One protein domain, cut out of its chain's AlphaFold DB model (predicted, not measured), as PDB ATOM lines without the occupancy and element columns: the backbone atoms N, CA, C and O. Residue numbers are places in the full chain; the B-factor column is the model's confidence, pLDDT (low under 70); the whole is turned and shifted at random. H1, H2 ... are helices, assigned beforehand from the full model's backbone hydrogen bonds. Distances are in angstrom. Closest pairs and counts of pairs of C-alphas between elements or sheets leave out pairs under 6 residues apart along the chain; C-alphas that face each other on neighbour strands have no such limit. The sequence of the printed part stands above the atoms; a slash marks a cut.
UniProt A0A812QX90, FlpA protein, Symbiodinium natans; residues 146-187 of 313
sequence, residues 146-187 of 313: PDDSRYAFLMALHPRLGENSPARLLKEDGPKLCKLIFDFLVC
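This is residues 146 to 187 of the 313 residues of the protein "FlpA protein" of Symbiodinium natans (UniProt A0A812QX90). Three short helices lie in a flat layer as three sides of an open frame: H1 and H3 make two arms running opposite ways, and H2 stands at one end between them. H2 and H3 meet at a corner, and the last turn of H3 comes back near H1, where the frame nearly closes. The printed part has 42 residues, with H1, H2 and H3 in that order and no named strand; the class is all helix. It is compact, with a radius of gyration of the C-alphas of 10.2 A, and spans 26 by 22 by 10 A.

Find C-alpha 147 at (50.641, 46.310, 29.788); from there H1, residues 147 to 155, runs 12.1 A. Next look at H2, residues 166 to 173, 10.6 A long, which begins at C-alpha 166, (44.893, 30.012, 39.126). H3, residues 175 to 185, runs 14.9 A to C-alpha 185 at (44.392, 46.123, 36.544).

Begin at H1, which is close to H2 but not clearly touching; their closest C-alphas, of Phe 153 and Ala 167, are 7.7 A apart. The two run the same way at a steep tilt of 65 degrees. H2 and H3 only just touch, with 3 pairs of C-alphas within 8 A, and touch only at the corner by their link; the closest C-alphas, of Lys 171 and Cys 178, are 5.5 A apart. They run opposite ways at a steep tilt of 44 degrees. H3 and H1 are close but not clearly touching, with their closest C-alphas, of Leu 185 and Arg 150, 6.3 A apart. These two run opposite ways at a shallow tilt of 32 degrees. In H1, H2 and H3 every O i to N i+4 pair is within hydrogen-bond range.

The two farthest C-alphas, of Gly 162 and Cys 187, are 26.9 A apart. The printed part has no cut; the link H1 to H2 is short and H2 to H3 is tight. Residues 172 to 177, of which 175 to 177 belong to H3, stand free. Mean pLDDT of the printed part is 76.4; residues 183 and 185 to 187 are under 70.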
ATOM      1  N   PRO A 146      51.859  47.217  34.450       72.12
ATOM      2  CA  PRO A 146      52.373  47.335  33.085       72.12
ATOM      3  C   PRO A 146      51.527  46.527  32.091       72.12
ATOM      4  O   PRO A 146      50.945  45.504  32.465       72.12
ATOM      5  N   ASP A 147      51.457  46.966  30.829       73.06
ATOM      6  CA  ASP A 147      50.641  46.310  29.788       73.06
ATOM      7  C   ASP A 147      50.928  44.805  29.685       73.06
ATOM      8  O   ASP A 147      49.997  44.001  29.683       73.06
ATOM      9  N   ASP A 148      52.205  44.415  29.700       74.06
ATOM     10  CA  ASP A 148      52.626  43.014  29.594       74.06
ATOM     11  C   ASP A 148      52.094  42.166  30.756       74.06
ATOM     12  O   ASP A 148      51.604  41.051  30.569       74.06
ATOM     13  N   SER A 149      52.126  42.715  31.973       76.12
ATOM     14  CA  SER A 149      51.604  42.052  33.169       76.12
ATOM     15  C   SER A 149      50.075  41.990  33.167       76.12
ATOM     16  O   SER A 149      49.507  40.983  33.591       76.12
ATOM     17  N   ARG A 150      49.395  43.022  32.644       75.88
ATOM     18  CA  ARG A 150      47.938  42.992  32.425       75.88
ATOM     19  C   ARG A 150      47.565  41.907  31.428       75.88
ATOM     20  O   ARG A 150      46.653  41.131  31.700       75.88
ATOM     21  N   TYR A 151      48.287  41.815  30.315       75.50
ATOM     22  CA  TYR A 151      48.064  40.789  29.303       75.50
ATOM     23  C   TYR A 151      48.285  39.386  29.873       75.50
ATOM     24  O   TYR A 151      47.417  38.531  29.725       75.50
ATOM     25  N   ALA A 152      49.381  39.161  30.602       78.06
ATOM     26  CA  ALA A 152      49.649  37.884  31.263       78.06
ATOM     27  C   ALA A 152      48.537  37.497  32.255       78.06
ATOM     28  O   ALA A 152      48.077  36.353  32.255       78.06
ATOM     29  N   PHE A 153      48.048  38.451  33.055       77.50
ATOM     30  CA  PHE A 153      46.951  38.203  33.993       77.50
ATOM     31  C   PHE A 153      45.624  37.913  33.278       77.50
ATOM     32  O   PHE A 153      44.904  36.989  33.651       77.50
ATOM     33  N   LEU A 154      45.302  38.658  32.218       77.31
ATOM     34  CA  LEU A 154      44.116  38.400  31.400       77.31
ATOM     35  C   LEU A 154      44.203  37.043  30.691       77.31
ATOM     36  O   LEU A 154      43.203  36.330  30.595       77.31
ATOM     37  N   MET A 155      45.397  36.643  30.251       80.44
ATOM     38  CA  MET A 155      45.650  35.312  29.704       80.44
ATOM     39  C   MET A 155      45.455  34.210  30.734       80.44
ATOM     40  O   MET A 155      44.924  33.165  30.371       80.44
ATOM     41  N   ALA A 156      45.755  34.450  32.011       77.94
ATOM     42  CA  ALA A 156      45.471  33.493  33.079       77.94
ATOM     43  C   ALA A 156      43.965  33.190  33.252       77.94
ATOM     44  O   ALA A 156      43.617  32.166  33.833       77.94
ATOM     45  N   LEU A 157      43.069  34.032  32.722       74.69
ATOM     46  CA  LEU A 157      41.612  33.818  32.722       74.69
ATOM     47  C   LEU A 157      41.094  33.176  31.432       74.69
ATOM     48  O   LEU A 157      39.887  32.927  31.304       74.69
ATOM     49  N   HIS A 158      41.969  32.975  30.447       82.12
ATOM     50  CA  HIS A 158      41.568  32.559  29.116       82.12
ATOM     51  C   HIS A 158      40.875  31.184  29.164       82.12
ATOM     52  O   HIS A 158      41.400  30.260  29.789       82.12
ATOM     53  N   PRO A 159      39.737  30.979  28.464       79.44
ATOM     54  CA  PRO A 159      38.964  29.736  28.553       79.44
ATOM     55  C   PRO A 159      39.740  28.454  28.247       79.44
ATOM     56  O   PRO A 159      39.412  27.395  28.774       79.44
ATOM     57  N   ARG A 160      40.793  28.553  27.430       83.62
ATOM     58  CA  ARG A 160      41.662  27.418  27.077       83.62
ATOM     59  C   ARG A 160      42.506  26.879  28.236       83.62
ATOM     60  O   ARG A 160      42.994  25.765  28.115       83.62
ATOM     61  N   LEU A 161      42.683  27.627  29.326       79.94
ATOM     62  CA  LEU A 161      43.436  27.159  30.499       79.94
ATOM     63  C   LEU A 161      42.609  26.253  31.431       79.94
ATOM     64  O   LEU A 161      43.146  25.736  32.407       79.94
ATOM     65  N   GLY A 162      41.326  26.028  31.121       79.19
ATOM     66  CA  GLY A 162      40.442  25.154  31.894       79.19
ATOM     67  C   GLY A 162      39.970  25.766  33.219       79.19
ATOM     68  O   GLY A 162      40.330  26.883  33.581       79.19
ATOM     69  N   GLU A 163      39.110  25.046  33.940       78.94
ATOM     70  CA  GLU A 163      38.532  25.487  35.225       78.94
ATOM     71  C   GLU A 163      39.580  25.597  36.341       78.94
ATOM     72  O   GLU A 163      39.508  26.508  37.157       78.94
ATOM     73  N   ASN A 164      40.644  24.794  36.273       80.94
ATOM     74  CA  ASN A 164      41.718  24.759  37.271       80.94
ATOM     75  C   ASN A 164      42.770  25.874  37.119       80.94
ATOM     76  O   ASN A 164      43.823  25.826  37.755       80.94
ATOM     77  N   SER A 165      42.543  26.869  36.254       82.00
ATOM     78  CA  SER A 165      43.474  27.995  36.125       82.00
ATOM     79  C   SER A 165      43.550  28.799  37.441       82.00
ATOM     80  O   SER A 165      42.504  29.064  38.045       82.00
ATOM     81  N   PRO A 166      44.738  29.271  37.868       75.44
ATOM     82  CA  PRO A 166      44.893  30.012  39.126       75.44
ATOM     83  C   PRO A 166      43.974  31.234  39.252       75.44
ATOM     84  O   PRO A 166      43.481  31.539  40.335       75.44
ATOM     85  N   ALA A 167      43.697  31.925  38.142       76.12
ATOM     86  CA  ALA A 167      42.846  33.109  38.146       76.12
ATOM     87  C   ALA A 167      41.347  32.780  38.303       76.12
ATOM     88  O   ALA A 167      40.596  33.603  38.830       76.12
ATOM     89  N   ARG A 168      40.901  31.586  37.879       77.38
ATOM     90  CA  ARG A 168      39.523  31.110  38.104       77.38
ATOM     91  C   ARG A 168      39.319  30.617  39.529       77.38
ATOM     92  O   ARG A 168      38.346  31.031  40.146       77.38
ATOM     93  N   LEU A 169      40.284  29.876  40.074       81.06
ATOM     94  CA  LEU A 169      40.284  29.481  41.487       81.06
ATOM     95  C   LEU A 169      40.209  30.717  42.398       81.06
ATOM     96  O   LEU A 169      39.356  30.812  43.274       81.06
ATOM     97  N   LEU A 170      41.003  31.752  42.095       79.62
ATOM     98  CA  LEU A 170      40.957  33.028  42.814       79.62
ATOM     99  C   LEU A 170      39.591  33.734  42.728       79.62
ATOM    100  O   LEU A 170      39.192  34.444  43.654       79.62
ATOM    101  N   LYS A 171      38.880  33.580  41.607       77.12
ATOM    102  CA  LYS A 171      37.555  34.176  41.405       77.12
ATOM    103  C   LYS A 171      36.487  33.488  42.259       77.12
ATOM    104  O   LYS A 171      35.589  34.179  42.739       77.12
ATOM    105  N   GLU A 172      36.589  32.176  42.435       79.00
ATOM    106  CA  GLU A 172      35.664  31.374  43.240       79.00
ATOM    107  C   GLU A 172      35.916  31.563  44.742       79.00
ATOM    108  O   GLU A 172      34.984  31.885  45.480       79.00
ATOM    109  N   ASP A 173      37.177  31.495  45.175       75.19
ATOM    110  CA  ASP A 173      37.549  31.553  46.596       75.19
ATOM    111  C   ASP A 173      37.569  32.979  47.171       75.19
ATOM    112  O   ASP A 173      37.447  33.191  48.381       75.19
ATOM    113  N   GLY A 174      37.728  33.990  46.316       80.88
ATOM    114  CA  GLY A 174      37.967  35.363  46.748       80.88
ATOM    115  C   GLY A 174      37.355  36.417  45.832       80.88
ATOM    116  O   GLY A 174      38.089  37.289  45.370       80.88
ATOM    117  N   PRO A 175      36.026  36.454  45.612       77.88
ATOM    118  CA  PRO A 175      35.400  37.368  44.649       77.88
ATOM    119  C   PRO A 175      35.679  38.850  44.946       77.88
ATOM    120  O   PRO A 175      35.818  39.655  44.026       77.88
ATOM    121  N   LYS A 176      35.816  39.225  46.227       77.81
ATOM    122  CA  LYS A 176      36.196  40.592  46.634       77.81
ATOM    123  C   LYS A 176      37.645  40.923  46.275       77.81
ATOM    124  O   LYS A 176      37.905  42.014  45.780       77.81
ATOM    125  N   LEU A 177      38.566  39.989  46.514       77.44
ATOM    126  CA  LEU A 177      39.985  40.144  46.187       77.44
ATOM    127  C   LEU A 177      40.188  40.157  44.671       77.44
ATOM    128  O   LEU A 177      40.887  41.013  44.146       77.44
ATOM    129  N   CYS A 178      39.501  39.262  43.968       75.25
ATOM    130  CA  CYS A 178      39.456  39.195  42.519       75.25
ATOM    131  C   CYS A 178      38.980  40.531  41.928       75.25
ATOM    132  O   CYS A 178      39.676  41.123  41.107       75.25
ATOM    133  N   LYS A 179      37.858  41.073  42.424       75.75
ATOM    134  CA  LYS A 179      37.371  42.401  42.031       75.75
ATOM    135  C   LYS A 179      38.401  43.499  42.304       75.75
ATOM    136  O   LYS A 179      38.642  44.307  41.421       75.75
ATOM    137  N   LEU A 180      39.029  43.507  43.480       74.75
ATOM    138  CA  LEU A 180      40.060  44.490  43.829       74.75
ATOM    139  C   LEU A 180      41.261  44.429  42.870       74.75
ATOM    140  O   LEU A 180      41.743  45.464  42.420       74.75
ATOM    141  N   ILE A 181      41.706  43.222  42.513       75.50
ATOM    142  CA  ILE A 181      42.779  43.012  41.539       75.50
ATOM    143  C   ILE A 181      42.351  43.518  40.157       75.50
ATOM    144  O   ILE A 181      43.109  44.243  39.526       75.50
ATOM    145  N   PHE A 182      41.137  43.212  39.691       73.56
ATOM    146  CA  PHE A 182      40.651  43.722  38.402       73.56
ATOM    147  C   PHE A 182      40.459  45.234  38.373       73.56
ATOM    148  O   PHE A 182      40.837  45.866  37.389       73.56
ATOM    149  N   ASP A 183      39.922  45.816  39.443       69.94
ATOM    150  CA  ASP A 183      39.766  47.264  39.575       69.94
ATOM    151  C   ASP A 183      41.143  47.958  39.511       69.94
ATOM    152  O   ASP A 183      41.274  49.012  38.889       69.94
ATOM    153  N   PHE A 184      42.190  47.332  40.066       72.50
ATOM    154  CA  PHE A 184      43.578  47.787  39.940       72.50
ATOM    155  C   PHE A 184      44.146  47.595  38.522       72.50
ATOM    156  O   PHE A 184      44.736  48.511  37.951       72.50
ATOM    157  N   LEU A 185      43.929  46.431  37.904       68.38
ATOM    158  CA  LEU A 185      44.392  46.123  36.544       68.38
ATOM    159  C   LEU A 185      43.797  47.061  35.491       68.38
ATOM    160  O   LEU A 185      44.465  47.408  34.522       68.38
ATOM    161  N   VAL A 186      42.538  47.452  35.655       62.16
ATOM    162  CA  VAL A 186      41.795  48.274  34.692       62.16
ATOM    163  C   VAL A 186      41.710  49.722  35.172       62.16
ATOM    164  O   VAL A 186      40.782  50.435  34.800       62.16
ATOM    165  N   CYS A 187      42.651  50.189  36.000       68.19
ATOM    166  CA  CYS A 187      42.652  51.568  36.477       68.19
ATOM    167  C   CYS A 187      42.832  52.558  35.308       68.19
ATOM    168  O   CYS A 187      43.924  52.997  34.960       68.19
TER     169      CYS A 187